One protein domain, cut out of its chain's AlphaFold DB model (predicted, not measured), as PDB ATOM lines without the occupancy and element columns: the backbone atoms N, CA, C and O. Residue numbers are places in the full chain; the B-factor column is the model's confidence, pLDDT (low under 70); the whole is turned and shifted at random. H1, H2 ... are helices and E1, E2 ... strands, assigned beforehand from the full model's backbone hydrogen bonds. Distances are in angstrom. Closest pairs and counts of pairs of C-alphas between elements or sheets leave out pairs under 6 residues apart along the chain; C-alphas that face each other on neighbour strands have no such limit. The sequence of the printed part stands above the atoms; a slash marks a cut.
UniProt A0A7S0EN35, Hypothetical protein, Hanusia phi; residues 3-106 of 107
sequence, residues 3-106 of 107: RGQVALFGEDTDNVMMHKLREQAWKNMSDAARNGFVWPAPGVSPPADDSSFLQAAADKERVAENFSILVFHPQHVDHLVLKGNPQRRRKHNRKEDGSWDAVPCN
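What this domain is: This is residues 3 to 106 of the 107 residues of the protein "Hypothetical protein" of Hanusia phi (UniProt A0A7S0EN35). A ribbon of two strands, E1 and the first part of E2, joins two separate ends: a loose head of H1, H2, H3 and long loops, and a small paddle where E2, past a sharp bend, pairs with E3 and E4. Residues 42 to 50 stick out from the head. The printed part has 104 residues, with three named helices and four named strands in the order E1 H1 H2 H3 E2 E3 E4. The sheet runs E1 E2 E3 E4, antiparallel throughout, and the class is mixed, helices and strands. The whole is extended, with a radius of gyration of the C-alphas of 20.2 A and spans of 54 by 36 by 24 A.

How they stand to each other: Start at E1, residues 3 to 9, an edge strand antiparallel to E2, residues 69 to 81; N 5 and O 73 are within hydrogen-bond range at 3.1 A, N 71 and O 7 at 2.8 A. Next comes H1, residues 16 to 28, which only grazes the sheet with its residues 18 to 26; its closest C-alphas to E2 are those of Arg 22 and Ile 69, 5.8 A. H2, residues 31 to 35, is close to H1 but not clearly touching, Trp 26 and Arg 34 having the closest C-alphas, 7.2 A apart. H3, residues 50 to 53, is close to H2 but not clearly touching, with the C-alphas of Asn 35 and Phe 53 closest at 7.9 A. In H1 and H2 every O i to N i+4 pair is within hydrogen-bond range; H3 is too short for such a pair. Look next at residue 75, where E2 bends by 77 degrees: its pairing is staggered, with E1 over residues 69 to 76 and with E3, residues 88 to 94, over residues 76 to 81. E2 and E3 form a hairpin, with N 79 and O 90 at 2.9 A. E3 and E4, residues 100 to 105, form another, with N 91 and O 103 at 3.0 A. E2, E3 and E4 make a meander, each strand the antiparallel neighbour of the one before.

Where its parts are: Find C-alpha 3 at (-49.213, -14.786, 43.358); from there E1 runs 19.3 A to Phe 9. H1 spans 18.5 A. E2 starts at C-alpha 69, (-35.961, -2.712, 42.558), and covers 30.2 A; E3 covers 20.2 A. E4 ends at C-alpha 105, (-63.064, -21.262, 51.641), 15.9 A from its first C-alpha.

The domain as a whole: The two C-alphas farthest apart, those of Ala 48 and Asp 97, are 55.2 A apart. The links from H2 to H3 and from H3 to E2 are long. The printed part has no cut, and no printed residue is under 70 in pLDDT.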
ATOM      1  N   ARG A   3     -49.591 -14.549  44.759       98.19
ATOM      2  CA  ARG A   3     -49.213 -14.786  43.358       98.19
ATOM      3  C   ARG A   3     -49.544 -13.552  42.531       98.19
ATOM      4  O   ARG A   3     -50.585 -12.924  42.732       98.19
ATOM      5  N   GLY A   4     -48.669 -13.215  41.599       97.19
ATOM      6  CA  GLY A   4     -48.788 -12.007  40.804       97.19
ATOM      7  C   GLY A   4     -47.661 -11.886  39.796       97.19
ATOM      8  O   GLY A   4     -46.889 -12.825  39.605       97.19
ATOM      9  N   GLN A   5     -47.600 -10.721  39.170       97.31
ATOM     10  CA  GLN A   5     -46.545 -10.362  38.234       97.31
ATOM     11  C   GLN A   5     -45.429  -9.625  38.960       97.31
ATOM     12  O   GLN A   5     -45.646  -9.010  40.006       97.31
ATOM     13  N   VAL A   6     -44.238  -9.690  38.383       97.31
ATOM     14  CA  VAL A   6     -43.056  -9.003  38.883       97.31
ATOM     15  C   VAL A   6     -42.529  -8.108  37.776       97.31
ATOM     16  O   VAL A   6     -42.368  -8.571  36.649       97.31
ATOM     17  N   ALA A   7     -42.248  -6.856  38.112       96.44
ATOM     18  CA  ALA A   7     -41.468  -5.954  37.283       96.44
ATOM     19  C   ALA A   7     -40.122  -5.688  37.967       96.44
ATOM     20  O   ALA A   7     -40.076  -5.453  39.178       96.44
ATOM     21  N   LEU A   8     -39.040  -5.756  37.197       96.94
ATOM     22  CA  LEU A   8     -37.685  -5.467  37.652       96.94
ATOM     23  C   LEU A   8     -37.235  -4.156  37.013       96.94
ATOM     24  O   LEU A   8     -37.390  -3.987  35.807       96.94
ATOM     25  N   PHE A   9     -36.676  -3.253  37.813       97.44
ATOM     26  CA  PHE A   9     -36.113  -1.997  37.324       97.44
ATOM     27  C   PHE A   9     -34.674  -1.865  37.819       97.44
ATOM     28  O   PHE A   9     -34.436  -1.698  39.022       97.44
ATOM     29  N   GLY A  10     -33.737  -1.995  36.881       96.62
ATOM     30  CA  GLY A  10     -32.305  -1.829  37.094       96.62
ATOM     31  C   GLY A  10     -31.846  -0.398  36.840       96.62
ATOM     32  O   GLY A  10     -32.630   0.549  36.909       96.62
ATOM     33  N   GLU A  11     -30.554  -0.250  36.575       95.75
ATOM     34  CA  GLU A  11     -29.940   1.017  36.167       95.75
ATOM     35  C   GLU A  11     -30.444   1.509  34.801       95.75
ATOM     36  O   GLU A  11     -30.643   2.703  34.610       95.75
ATOM     37  N   ASP A  12     -30.728   0.584  33.887       95.00
ATOM     38  CA  ASP A  12     -31.138   0.803  32.496       95.00
ATOM     39  C   ASP A  12     -32.613   1.210  32.325       95.00
ATOM     40  O   ASP A  12     -33.131   1.269  31.212       95.00
ATOM     41  N   THR A  13     -33.324   1.477  33.420       93.88
ATOM     42  CA  THR A  13     -34.747   1.819  33.367       93.88
ATOM     43  C   THR A  13     -34.984   3.228  32.815       93.88
ATOM     44  O   THR A  13     -34.635   4.228  33.439       93.88
ATOM     45  N   ASP A  14     -35.717   3.326  31.704       93.81
ATOM     46  CA  ASP A  14     -36.199   4.613  31.169       93.81
ATOM     47  C   ASP A  14     -37.347   5.218  32.002       93.81
ATOM     48  O   ASP A  14     -37.776   6.361  31.806       93.81
ATOM     49  N   ASN A  15     -37.896   4.458  32.955       95.94
ATOM     50  CA  ASN A  15     -38.982   4.928  33.799       95.94
ATOM     51  C   ASN A  15     -38.441   5.830  34.918       95.94
ATOM     52  O   ASN A  15     -38.011   5.354  35.970       95.94
ATOM     53  N   VAL A  16     -38.558   7.146  34.722       96.31
ATOM     54  CA  VAL A  16     -38.109   8.189  35.663       96.31
ATOM     55  C   VAL A  16     -38.634   7.981  37.088       96.31
ATOM     56  O   VAL A  16     -37.920   8.231  38.060       96.31
ATOM     57  N   MET A  17     -39.881   7.526  37.246       96.69
ATOM     58  CA  MET A  17     -40.456   7.280  38.571       96.69
ATOM     59  C   MET A  17     -39.783   6.085  39.252       96.69
ATOM     60  O   MET A  17     -39.472   6.154  40.440       96.69
ATOM     61  N   MET A  18     -39.531   5.010  38.504       96.69
ATOM     62  CA  MET A  18     -38.847   3.825  39.024       96.69
ATOM     63  C   MET A  18     -37.365   4.091  39.290       96.69
ATOM     64  O   MET A  18     -36.850   3.613  40.295       96.69
ATOM     65  N   HIS A  19     -36.705   4.921  38.476       96.12
ATOM     66  CA  HIS A  19     -35.338   5.370  38.739       96.12
ATOM     67  C   HIS A  19     -35.244   6.112  40.082       96.12
ATOM     68  O   HIS A  19     -34.437   5.761  40.941       96.12
ATOM     69  N   LYS A  20     -36.145   7.074  40.332       96.44
ATOM     70  CA  LYS A  20     -36.215   7.783  41.625       96.44
ATOM     71  C   LYS A  20     -36.522   6.845  42.791       96.44
ATOM     72  O   LYS A  20     -35.950   6.990  43.869       96.44
ATOM     73  N   LEU A  21     -37.419   5.878  42.593       96.75
ATOM     74  CA  LEU A  21     -37.732   4.880  43.616       96.75
ATOM     75  C   LEU A  21     -36.512   4.001  43.935       96.75
ATOM     76  O   LEU A  21     -36.271   3.702  45.102       96.75
ATOM     77  N   ARG A  22     -35.720   3.634  42.922       96.81
ATOM     78  CA  ARG A  22     -34.465   2.888  43.070       96.81
ATOM     79  C   ARG A  22     -33.441   3.670  43.894       96.81
ATOM     80  O   ARG A  22     -32.895   3.123  44.849       96.81
ATOM     81  N   GLU A  23     -33.247   4.955  43.608       96.88
ATOM     82  CA  GLU A  23     -32.375   5.831  44.406       96.88
ATOM     83  C   GLU A  23     -32.836   5.940  45.865       96.88
ATOM     84  O   GLU A  23     -32.035   5.810  46.791       96.88
ATOM     85  N   GLN A  24     -34.136   6.148  46.092       97.25
ATOM     86  CA  GLN A  24     -34.694   6.243  47.443       97.25
ATOM     87  C   GLN A  24     -34.555   4.928  48.215       97.25
ATOM     88  O   GLN A  24     -34.190   4.942  49.391       97.25
ATOM     89  N   ALA A  25     -34.817   3.794  47.561       97.25
ATOM     90  CA  ALA A  25     -34.657   2.476  48.159       97.25
ATOM     91  C   ALA A  25     -33.205   2.245  48.591       97.25
ATOM     92  O   ALA A  25     -32.971   1.893  49.746       97.25
ATOM     93  N   TRP A  26     -32.236   2.536  47.716       97.44
ATOM     94  CA  TRP A  26     -30.810   2.436  48.030       97.44
ATOM     95  C   TRP A  26     -30.414   3.287  49.240       97.44
ATOM     96  O   TRP A  26     -29.778   2.794  50.176       97.44
ATOM     97  N   LYS A  27     -30.850   4.553  49.273       96.56
ATOM     98  CA  LYS A  27     -30.572   5.474  50.386       96.56
ATOM     99  C   LYS A  27     -31.174   4.998  51.708       96.56
ATOM    100  O   LYS A  27     -30.577   5.216  52.759       96.56
ATOM    101  N   ASN A  28     -32.327   4.335  51.676       96.38
ATOM    102  CA  ASN A  28     -33.023   3.872  52.878       96.38
ATOM    103  C   ASN A  28     -32.536   2.510  53.399       96.38
ATOM    104  O   ASN A  28     -32.921   2.109  54.497       96.38
ATOM    105  N   MET A  29     -31.695   1.795  52.649       95.19
ATOM    106  CA  MET A  29     -31.094   0.545  53.115       95.19
ATOM    107  C   MET A  29     -30.117   0.774  54.280       95.19
ATOM    108  O   MET A  29     -29.594   1.873  54.483       95.19
ATOM    109  N   SER A  30     -29.842  -0.279  55.047       94.44
ATOM    110  CA  SER A  30     -28.714  -0.280  55.981       94.44
ATOM    111  C   SER A  30     -27.390  -0.399  55.221       94.44
ATOM    112  O   SER A  30     -27.358  -0.912  54.099       94.44
ATOM    113  N   ASP A  31     -26.287   0.020  55.846       92.38
ATOM    114  CA  ASP A  31     -24.944  -0.157  55.272       92.38
ATOM    115  C   ASP A  31     -24.665  -1.633  54.969       92.38
ATOM    116  O   ASP A  31     -24.235  -1.971  53.872       92.38
ATOM    117  N   ALA A  32     -25.024  -2.534  55.891       91.38
ATOM    118  CA  ALA A  32     -24.873  -3.975  55.699       91.38
ATOM    119  C   ALA A  32     -25.622  -4.497  54.458       91.38
ATOM    120  O   ALA A  32     -25.098  -5.334  53.730       91.38
ATOM    121  N   ALA A  33     -26.831  -3.990  54.192       93.06
ATOM    122  CA  ALA A  33     -27.601  -4.401  53.025       93.06
ATOM    123  C   ALA A  33     -27.019  -3.838  51.718       93.06
ATOM    124  O   ALA A  33     -27.017  -4.548  50.716       93.06
ATOM    125  N   ARG A  34     -26.506  -2.596  51.713       94.88
ATOM    126  CA  ARG A  34     -25.805  -2.035  50.543       94.88
ATOM    127  C   ARG A  34     -24.495  -2.770  50.262       94.88
ATOM    128  O   ARG A  34     -24.189  -3.026  49.103       94.88
ATOM    129  N   ASN A  35     -23.761  -3.170  51.302       92.62
ATOM    130  CA  ASN A  35     -22.490  -3.884  51.156       92.62
ATOM    131  C   ASN A  35     -22.634  -5.204  50.394       92.62
ATOM    132  O   ASN A  35     -21.762  -5.548  49.603       92.62
ATOM    133  N   GLY A  36     -23.770  -5.890  50.543       92.06
ATOM    134  CA  GLY A  36     -24.069  -7.096  49.770       92.06
ATOM    135  C   GLY A  36     -24.034  -6.899  48.247       92.06
ATOM    136  O   GLY A  36     -23.823  -7.866  47.523       92.06
ATOM    137  N   PHE A  37     -24.198  -5.664  47.753       93.44
ATOM    138  CA  PHE A  37     -24.137  -5.341  46.323       93.44
ATOM    139  C   PHE A  37     -22.717  -5.059  45.812       93.44
ATOM    140  O   PHE A  37     -22.513  -5.082  44.602       93.44
ATOM    141  N   VAL A  38     -21.740  -4.828  46.697       90.50
ATOM    142  CA  VAL A  38     -20.318  -4.643  46.327       90.50
ATOM    143  C   VAL A  38     -19.457  -5.874  46.625       90.50
ATOM    144  O   VAL A  38     -18.260  -5.881  46.346       90.50
ATOM    145  N   TRP A  39     -20.059  -6.922  47.185       91.69
ATOM    146  CA  TRP A  39     -19.415  -8.215  47.381       91.69
ATOM    147  C   TRP A  39     -19.093  -8.913  46.052       91.69
ATOM    148  O   TRP A  39     -19.652  -8.565  45.007       91.69
ATOM    149  N   PRO A  40     -18.217  -9.935  46.083       91.38
ATOM    150  CA  PRO A  40     -18.026 -10.836  44.954       91.38
ATOM    151  C   PRO A  40     -19.355 -11.338  44.378       91.38
ATOM    152  O   PRO A  40     -20.319 -11.578  45.110       91.38
ATOM    153  N   ALA A  41     -19.393 -11.512  43.056       92.31
ATOM    154  CA  ALA A  41     -20.608 -11.891  42.345       92.31
ATOM    155  C   ALA A  41     -21.219 -13.190  42.912       92.31
ATOM    156  O   ALA A  41     -20.496 -14.154  43.174       92.31
ATOM    157  N   PRO A  42     -22.546 -13.265  43.086       93.38
ATOM    158  CA  PRO A  42     -23.182 -14.465  43.612       93.38
ATOM    159  C   PRO A  42     -23.005 -15.655  42.657       93.38
ATOM    160  O   PRO A  42     -23.072 -15.509  41.439       93.38
ATOM    161  N   GLY A  43     -22.825 -16.855  43.217       93.75
ATOM    162  CA  GLY A  43     -22.733 -18.104  42.449       93.75
ATOM    163  C   GLY A  43     -21.349 -18.429  41.876       93.75
ATOM    164  O   GLY A  43     -21.207 -19.458  41.220       93.75
ATOM    165  N   VAL A  44     -20.334 -17.602  42.136       92.31
ATOM    166  CA  VAL A  44     -18.931 -17.899  41.796       92.31
ATOM    167  C   VAL A  44     -18.192 -18.529  42.980       92.31
ATOM    168  O   VAL A  44     -18.674 -18.498  44.116       92.31
ATOM    169  N   SER A  45     -17.020 -19.118  42.722       93.44
ATOM    170  CA  SER A  45     -16.148 -19.616  43.791       93.44
ATOM    171  C   SER A  45     -15.799 -18.492  44.771       93.44
ATOM    172  O   SER A  45     -15.531 -17.371  44.330       93.44
ATOM    173  N   PRO A  46     -15.782 -18.773  46.085       90.00
ATOM    174  CA  PRO A  46     -15.433 -17.763  47.067       90.00
ATOM    175  C   PRO A  46     -13.981 -17.295  46.862       90.00
ATOM    176  O   PRO A  46     -13.147 -18.067  46.374       90.00
ATOM    177  N   PRO A  47     -13.662 -16.046  47.238       88.81
ATOM    178  CA  PRO A  47     -12.284 -15.582  47.293       88.81
ATOM    179  C   PRO A  47     -11.455 -16.420  48.277       88.81
ATOM    180  O   PRO A  47     -11.992 -17.123  49.132       88.81
ATOM    181  N   ALA A  48     -10.129 -16.334  48.160       90.81
ATOM    182  CA  ALA A  48      -9.206 -17.063  49.034       90.81
ATOM    183  C   ALA A  48      -9.285 -16.622  50.509       90.81
ATOM    184  O   ALA A  48      -8.906 -17.389  51.393       90.81
ATOM    185  N   ASP A  49      -9.766 -15.404  50.766       91.00
ATOM    186  CA  ASP A  49      -9.974 -14.839  52.094       91.00
ATOM    187  C   ASP A  49     -11.214 -13.925  52.144       91.00
ATOM    188  O   ASP A  49     -11.832 -13.599  51.124       91.00
ATOM    189  N   ASP A  50     -11.564 -13.482  53.353       88.62
ATOM    190  CA  ASP A  50     -12.761 -12.677  53.596       88.62
ATOM    191  C   ASP A  50     -12.565 -11.171  53.332       88.62
ATOM    192  O   ASP A  50     -13.493 -10.381  53.523       88.62
ATOM    193  N   SER A  51     -11.382 -10.731  52.884       87.19
ATOM    194  CA  SER A  51     -11.058  -9.298  52.763       87.19
ATOM    195  C   SER A  51     -12.023  -8.543  51.841       87.19
ATOM    196  O   SER A  51     -12.385  -7.397  52.112       87.19
ATOM    197  N   SER A  52     -12.510  -9.206  50.789       83.44
ATOM    198  CA  SER A  52     -13.491  -8.653  49.844       83.44
ATOM    199  C   SER A  52     -14.890  -8.433  50.439       83.44
ATOM    200  O   SER A  52     -15.647  -7.617  49.918       83.44
ATOM    201  N   PHE A  53     -15.222  -9.094  51.553       85.94
ATOM    202  CA  PHE A  53     -16.492  -8.917  52.266       85.94
ATOM    203  C   PHE A  53     -16.401  -7.878  53.394       85.94
ATOM    204  O   PHE A  53     -17.431  -7.385  53.857       85.94
ATOM    205  N   LEU A  54     -15.179  -7.528  53.812       82.31
ATOM    206  CA  LEU A  54     -14.869  -6.591  54.899       82.31
ATOM    207  C   LEU A  54     -14.581  -5.159  54.411       82.31
ATOM    208  O   LEU A  54     -14.077  -4.333  55.174       82.31
ATOM    209  N   GLN A  55     -14.871  -4.857  53.142       76.06
ATOM    210  CA  GLN A  55     -14.657  -3.528  52.570       76.06
ATOM    211  C   GLN A  55     -15.506  -2.445  53.260       76.06
ATOM    212  O   GLN A  55     -16.506  -2.724  53.926       76.06
ATOM    213  N   ALA A  56     -15.085  -1.187  53.088       75.12
ATOM    214  CA  ALA A  56     -15.810  -0.021  53.582       75.12
ATOM    215  C   ALA A  56     -17.258   0.006  53.068       75.12
ATOM    216  O   ALA A  56     -17.570  -0.551  52.015       75.12
ATOM    217  N   ALA A  57     -18.136   0.669  53.825       77.19
ATOM    218  CA  ALA A  57     -19.549   0.742  53.490       77.19
ATOM    219  C   ALA A  57     -19.767   1.304  52.077       77.19
ATOM    220  O   ALA A  57     -19.186   2.329  51.712       77.19
ATOM    221  N   ALA A  58     -20.618   0.639  51.300       88.31
ATOM    222  CA  ALA A  58     -21.024   1.101  49.986       88.31
ATOM    223  C   ALA A  58     -21.673   2.491  50.090       88.31
ATOM    224  O   ALA A  58     -22.510   2.745  50.964       88.31
ATOM    225  N   ASP A  59     -21.271   3.384  49.183       92.06
ATOM    226  CA  ASP A  59     -21.676   4.787  49.189       92.06
ATOM    227  C   ASP A  59     -23.203   4.923  49.092       92.06
ATOM    228  O   ASP A  59     -23.856   4.423  48.173       92.06
ATOM    229  N   LYS A  60     -23.790   5.623  50.062       94.06
ATOM    230  CA  LYS A  60     -25.229   5.874  50.139       94.06
ATOM    231  C   LYS A  60     -25.725   6.771  49.000       94.06
ATOM    232  O   LYS A  60     -26.882   6.654  48.600       94.06
ATOM    233  N   GLU A  61     -24.882   7.661  48.485       94.31
ATOM    234  CA  GLU A  61     -25.261   8.610  47.435       94.31
ATOM    235  C   GLU A  61     -25.044   8.048  46.025       94.31
ATOM    236  O   GLU A  61     -25.671   8.525  45.079       94.31
ATOM    237  N   ARG A  62     -24.239   6.986  45.884       93.81
ATOM    238  CA  ARG A  62     -23.996   6.298  44.612       93.81
ATOM    239  C   ARG A  62     -24.644   4.916  44.596       93.81
ATOM    240  O   ARG A  62     -24.138   3.970  45.191       93.81
ATOM    241  N   VAL A  63     -25.753   4.788  43.869       95.50
ATOM    242  CA  VAL A  63     -26.448   3.503  43.703       95.50
ATOM    243  C   VAL A  63     -25.582   2.539  42.890       95.50
ATOM    244  O   VAL A  63     -25.116   2.899  41.812       95.50
ATOM    245  N   ALA A  64     -25.382   1.317  43.385       94.81
ATOM    246  CA  ALA A  64     -24.629   0.291  42.666       94.81
ATOM    247  C   ALA A  64     -25.345  -0.129  41.369       94.81
ATOM    248  O   ALA A  64     -26.560  -0.282  41.371       94.81
ATOM    249  N   GLU A  65     -24.619  -0.348  40.275       94.94
ATOM    250  CA  GLU A  65     -25.164  -0.696  38.943       94.94
ATOM    251  C   GLU A  65     -26.028  -1.974  38.983       94.94
ATOM    252  O   GLU A  65     -27.152  -2.017  38.486       94.94
ATOM    253  N   ASN A  66     -25.568  -2.987  39.722       94.69
ATOM    254  CA  ASN A  66     -26.263  -4.260  39.945       94.69
ATOM    255  C   ASN A  66     -27.436  -4.185  40.946       94.69
ATOM    256  O   ASN A  66     -28.108  -5.192  41.185       94.69
ATOM    257  N   PHE A  67     -27.706  -3.023  41.546       96.75
ATOM    258  CA  PHE A  67     -28.888  -2.834  42.381       96.75
ATOM    259  C   PHE A  67     -30.134  -2.702  41.505       96.75
ATOM    260  O   PHE A  67     -30.162  -1.934  40.545       96.75
ATOM    261  N   SER A  68     -31.200  -3.418  41.846       96.94
ATOM    262  CA  SER A  68     -32.483  -3.339  41.148       96.94
ATOM    263  C   SER A  68     -33.626  -3.315  42.149       96.94
ATOM    264  O   SER A  68     -33.558  -3.963  43.196       96.94
ATOM    265  N   ILE A  69     -34.706  -2.611  41.813       97.19
ATOM    266  CA  ILE A  69     -35.961  -2.712  42.558       97.19
ATOM    267  C   ILE A  69     -36.881  -3.728  41.888       97.19
ATOM    268  O   ILE A  69     -37.039  -3.752  40.667       97.19
ATOM    269  N   LEU A  70     -37.502  -4.563  42.712       97.38
ATOM    270  CA  LEU A  70     -38.471  -5.560  42.288       97.38
ATOM    271  C   LEU A  70     -39.850  -5.129  42.780       97.38
ATOM    272  O   LEU A  70     -40.116  -5.114  43.983       97.38
ATOM    273  N   VAL A  71     -40.736  -4.780  41.851       96.12
ATOM    274  CA  VAL A  71     -42.116  -4.403  42.156       96.12
ATOM    275  C   VAL A  71     -43.013  -5.601  41.891       96.12
ATOM    276  O   VAL A  71     -43.194  -6.045  40.757       96.12
ATOM    277  N   PHE A  72     -43.572  -6.144  42.966       97.50
ATOM    278  CA  PHE A  72     -44.525  -7.238  42.894       97.50
ATOM    279  C   PHE A  72     -45.949  -6.683  42.817       97.50
ATOM    280  O   PHE A  72     -46.368  -5.914  43.680       97.50
ATOM    281  N   HIS A  73     -46.710  -7.109  41.811       96.19
ATOM    282  CA  HIS A  73     -48.109  -6.745  41.609       96.19
ATOM    283  C   HIS A  73     -49.011  -7.944  41.937       96.19
ATOM    284  O   HIS A  73     -49.201  -8.819  41.083       96.19
ATOM    285  N   PRO A  74     -49.584  -8.018  43.157       97.25
ATOM    286  CA  PRO A  74     -50.455  -9.118  43.539       97.25
ATOM    287  C   PRO A  74     -51.670  -9.209  42.614       97.25
ATOM    288  O   PRO A  74     -52.359  -8.220  42.363       97.25
ATOM    289  N   GLN A  75     -51.961 -10.425  42.161       97.81
ATOM    290  CA  GLN A  75     -53.202 -10.758  41.457       97.81
ATOM    291  C   GLN A  75     -54.055 -11.733  42.273       97.81
ATOM    292  O   GLN A  75     -55.273 -11.748  42.147       97.81
ATOM    293  N   HIS A  76     -53.415 -12.551  43.114       98.00
ATOM    294  CA  HIS A  76     -54.074 -13.542  43.954       98.00
ATOM    295  C   HIS A  76     -53.446 -13.546  45.350       98.00
ATOM    296  O   HIS A  76     -52.226 -13.679  45.486       98.00
ATOM    297  N   VAL A  77     -54.275 -13.459  46.391       98.25
ATOM    298  CA  VAL A  77     -53.855 -13.557  47.797       98.25
ATOM    299  C   VAL A  77     -54.634 -14.677  48.469       98.25
ATOM    300  O   VAL A  77     -55.858 -14.664  48.516       98.25
ATOM    301  N   ASP A  78     -53.928 -15.647  49.026       98.00
ATOM    302  CA  ASP A  78     -54.501 -16.747  49.794       98.00
ATOM    303  C   ASP A  78     -54.087 -16.594  51.258       98.00
ATOM    304  O   ASP A  78     -52.917 -16.791  51.610       98.00
ATOM    305  N   HIS A  79     -55.035 -16.171  52.092       97.69
ATOM    306  CA  HIS A  79     -54.815 -15.868  53.497       97.69
ATOM    307  C   HIS A  79     -55.422 -16.970  54.368       97.69
ATOM    308  O   HIS A  79     -56.644 -17.112  54.436       97.69
ATOM    309  N   LEU A  80     -54.556 -17.724  55.044       97.44
ATOM    310  CA  LEU A  80     -54.916 -18.745  56.021       97.44
ATOM    311  C   LEU A  80     -54.630 -18.223  57.432       97.44
ATOM    312  O   LEU A  80     -53.515 -17.793  57.720       97.44
ATOM    313  N   VAL A  81     -55.627 -18.294  58.309       97.06
ATOM    314  CA  VAL A  81     -55.513 -17.969  59.731       97.06
ATOM    315  C   VAL A  81     -55.617 -19.262  60.529       97.06
ATOM    316  O   VAL A  81     -56.688 -19.864  60.611       97.06
ATOM    317  N   LEU A  82     -54.504 -19.655  61.150       95.50
ATOM    318  CA  LEU A  82     -54.401 -20.892  61.932       95.50
ATOM    319  C   LEU A  82     -55.138 -20.817  63.280       95.50
ATOM    320  O   LEU A  82     -55.466 -21.843  63.866       95.50
ATOM    321  N   LYS A  83     -55.422 -19.606  63.778       94.25
ATOM    322  CA  LYS A  83     -56.166 -19.395  65.025       94.25
ATOM    323  C   LYS A  83     -57.673 -19.595  64.804       94.25
ATOM    324  O   LYS A  83     -58.340 -18.711  64.261       94.25
ATOM    325  N   GLY A  84     -58.197 -20.724  65.277       86.75
ATOM    326  CA  GLY A  84     -59.620 -21.090  65.261       86.75
ATOM    327  C   GLY A  84     -59.822 -22.603  65.105       86.75
ATOM    328  O   GLY A  84     -58.902 -23.298  64.683       86.75
ATOM    329  N   ASN A  85     -61.016 -23.108  65.434       87.00
ATOM    330  CA  ASN A  85     -61.438 -24.470  65.100       87.00
ATOM    331  C   ASN A  85     -62.885 -24.450  64.552       87.00
ATOM    332  O   ASN A  85     -63.809 -24.261  65.344       87.00
ATOM    333  N   PRO A  86     -63.095 -24.582  63.227       89.38
ATOM    334  CA  PRO A  86     -62.074 -24.785  62.195       89.38
ATOM    335  C   PRO A  86     -61.214 -23.531  61.937       89.38
ATOM    336  O   PRO A  86     -61.552 -22.413  62.340       89.38
ATOM    337  N   GLN A  87     -60.081 -23.719  61.253       96.31
ATOM    338  CA  GLN A  87     -59.263 -22.616  60.735       96.31
ATOM    339  C   GLN A  87     -60.053 -21.802  59.699       96.31
ATOM    340  O   GLN A  87     -61.045 -22.270  59.138       96.31
ATOM    341  N   ARG A  88     -59.607 -20.574  59.413       96.44
ATOM    342  CA  ARG A  88     -60.247 -19.716  58.403       96.44
ATOM    343  C   ARG A  88     -59.315 -19.482  57.233       96.44
ATOM    344  O   ARG A  88     -58.186 -19.044  57.438       96.44
ATOM    345  N   ARG A  89     -59.817 -19.660  56.015       97.50
ATOM    346  CA  ARG A  89     -59.094 -19.325  54.788       97.50
ATOM    347  C   ARG A  89     -59.923 -18.419  53.893       97.50
ATOM    348  O   ARG A  89     -61.133 -18.592  53.757       97.50
ATOM    349  N   ARG A  90     -59.271 -17.434  53.278       97.81
ATOM    350  CA  ARG A  90     -59.899 -16.521  52.319       97.81
ATOM    351  C   ARG A  90     -58.986 -16.297  51.122       97.81
ATOM    352  O   ARG A  90     -57.838 -15.880  51.281       97.81
ATOM    353  N   LYS A  91     -59.523 -16.530  49.926       98.19
ATOM    354  CA  LYS A  91     -58.847 -16.249  48.656       98.19
ATOM    355  C   LYS A  91     -59.336 -14.921  48.106       98.19
ATOM    356  O   LYS A  91     -60.537 -14.677  48.095       98.19
ATOM    357  N   HIS A  92     -58.403 -14.079  47.687       98.31
ATOM    358  CA  HIS A  92     -58.670 -12.775  47.104       98.31
ATOM    359  C   HIS A  92     -58.137 -12.788  45.680       98.31
ATOM    360  O   HIS A  92     -56.987 -13.184  45.475       98.31
ATOM    361  N   ASN A  93     -58.958 -12.372  44.722       97.94
ATOM    362  CA  ASN A  93     -58.596 -12.333  43.309       97.94
ATOM    363  C   ASN A  93     -58.821 -10.922  42.780       97.94
ATOM    364  O   ASN A  93     -59.884 -10.339  43.006       97.94
ATOM    365  N   ARG A  94     -57.820 -10.389  42.087       97.62
ATOM    366  CA  ARG A  94     -57.928  -9.108  41.400       97.62
ATOM    367  C   ARG A  94     -58.646  -9.315  40.072       97.62
ATOM    368  O   ARG A  94     -58.256 -10.190  39.300       97.62
ATOM    369  N   LYS A  95     -59.679  -8.521  39.821       96.56
ATOM    370  CA  LYS A  95     -60.415  -8.489  38.556       96.56
ATOM    371  C   LYS A  95     -59.693  -7.634  37.520       96.56
ATOM    372  O   LYS A  95     -58.771  -6.884  37.845       96.56
ATOM    373  N   GLU A  96     -60.155  -7.730  36.279       94.19
ATOM    374  CA  GLU A  96     -59.655  -6.933  35.155       94.19
ATOM    375  C   GLU A  96     -59.850  -5.427  35.370       94.19
ATOM    376  O   GLU A  96     -58.958  -4.647  35.051       94.19
ATOM    377  N   ASP A  97     -60.952  -5.018  36.006       95.81
ATOM    378  CA  ASP A  97     -61.217  -3.619  36.377       95.81
ATOM    379  C   ASP A  97     -60.346  -3.112  37.549       95.81
ATOM    380  O   ASP A  97     -60.459  -1.967  37.983       95.81
ATOM    381  N   GLY A  98     -59.468  -3.967  38.082       93.94
ATOM    382  CA  GLY A  98     -58.580  -3.673  39.196       93.94
ATOM    383  C   GLY A  98     -59.207  -3.833  40.582       93.94
ATOM    384  O   GLY A  98     -58.457  -3.773  41.564       93.94
ATOM    385  N   SER A  99     -60.516  -4.075  40.680       97.25
ATOM    386  CA  SER A  99     -61.199  -4.372  41.941       97.25
ATOM    387  C   SER A  99     -60.839  -5.769  42.465       97.25
ATOM    388  O   SER A  99     -60.202  -6.575  41.781       97.25
ATOM    389  N   TRP A 100     -61.210  -6.056  43.713       97.94
ATOM    390  CA  TRP A 100     -60.890  -7.317  44.379       97.94
ATOM    391  C   TRP A 100     -62.152  -8.040  44.827       97.94
ATOM    392  O   TRP A 100     -62.971  -7.473  45.545       97.94
ATOM    393  N   ASP A 101     -62.246  -9.324  44.486       97.12
ATOM    394  CA  ASP A 101     -63.154 -10.248  45.161       97.12
ATOM    395  C   ASP A 101     -62.450 -10.935  46.319       97.12
ATOM    396  O   ASP A 101     -61.242 -11.179  46.268       97.12
ATOM    397  N   ALA A 102     -63.222 -11.321  47.335       97.31
ATOM    398  CA  ALA A 102     -62.725 -12.105  48.453       97.31
ATOM    399  C   ALA A 102     -63.729 -13.193  48.849       97.31
ATOM    400  O   ALA A 102     -64.850 -12.905  49.261       97.31
ATOM    401  N   VAL A 103     -63.307 -14.455  48.761       97.50
ATOM    402  CA  VAL A 103     -64.176 -15.618  48.975       97.50
ATOM    403  C   VAL A 103     -63.641 -16.457  50.139       97.50
ATOM    404  O   VAL A 103     -62.491 -16.917  50.086       97.50
ATOM    405  N   PRO A 104     -64.425 -16.642  51.220       96.94
ATOM    406  CA  PRO A 104     -64.121 -17.633  52.245       96.94
ATOM    407  C   PRO A 104     -64.083 -19.037  51.634       96.94
ATOM    408  O   PRO A 104     -64.905 -19.375  50.789       96.94
ATOM    409  N   CYS A 105     -63.142 -19.867  52.062       95.81
ATOM    410  CA  CYS A 105     -63.064 -21.262  51.641       95.81
ATOM    411  C   CYS A 105     -62.581 -22.138  52.795       95.81
ATOM    412  O   CYS A 105     -62.074 -21.632  53.800       95.81
ATOM    413  N   ASN A 106     -62.757 -23.452  52.649       95.31
ATOM    414  CA  ASN A 106     -62.218 -24.405  53.610       95.31
ATOM    415  C   ASN A 106     -60.681 -24.264  53.682       95.31
ATOM    416  O   ASN A 106     -60.067 -23.983  52.645       95.31
TER     417      ASN A 106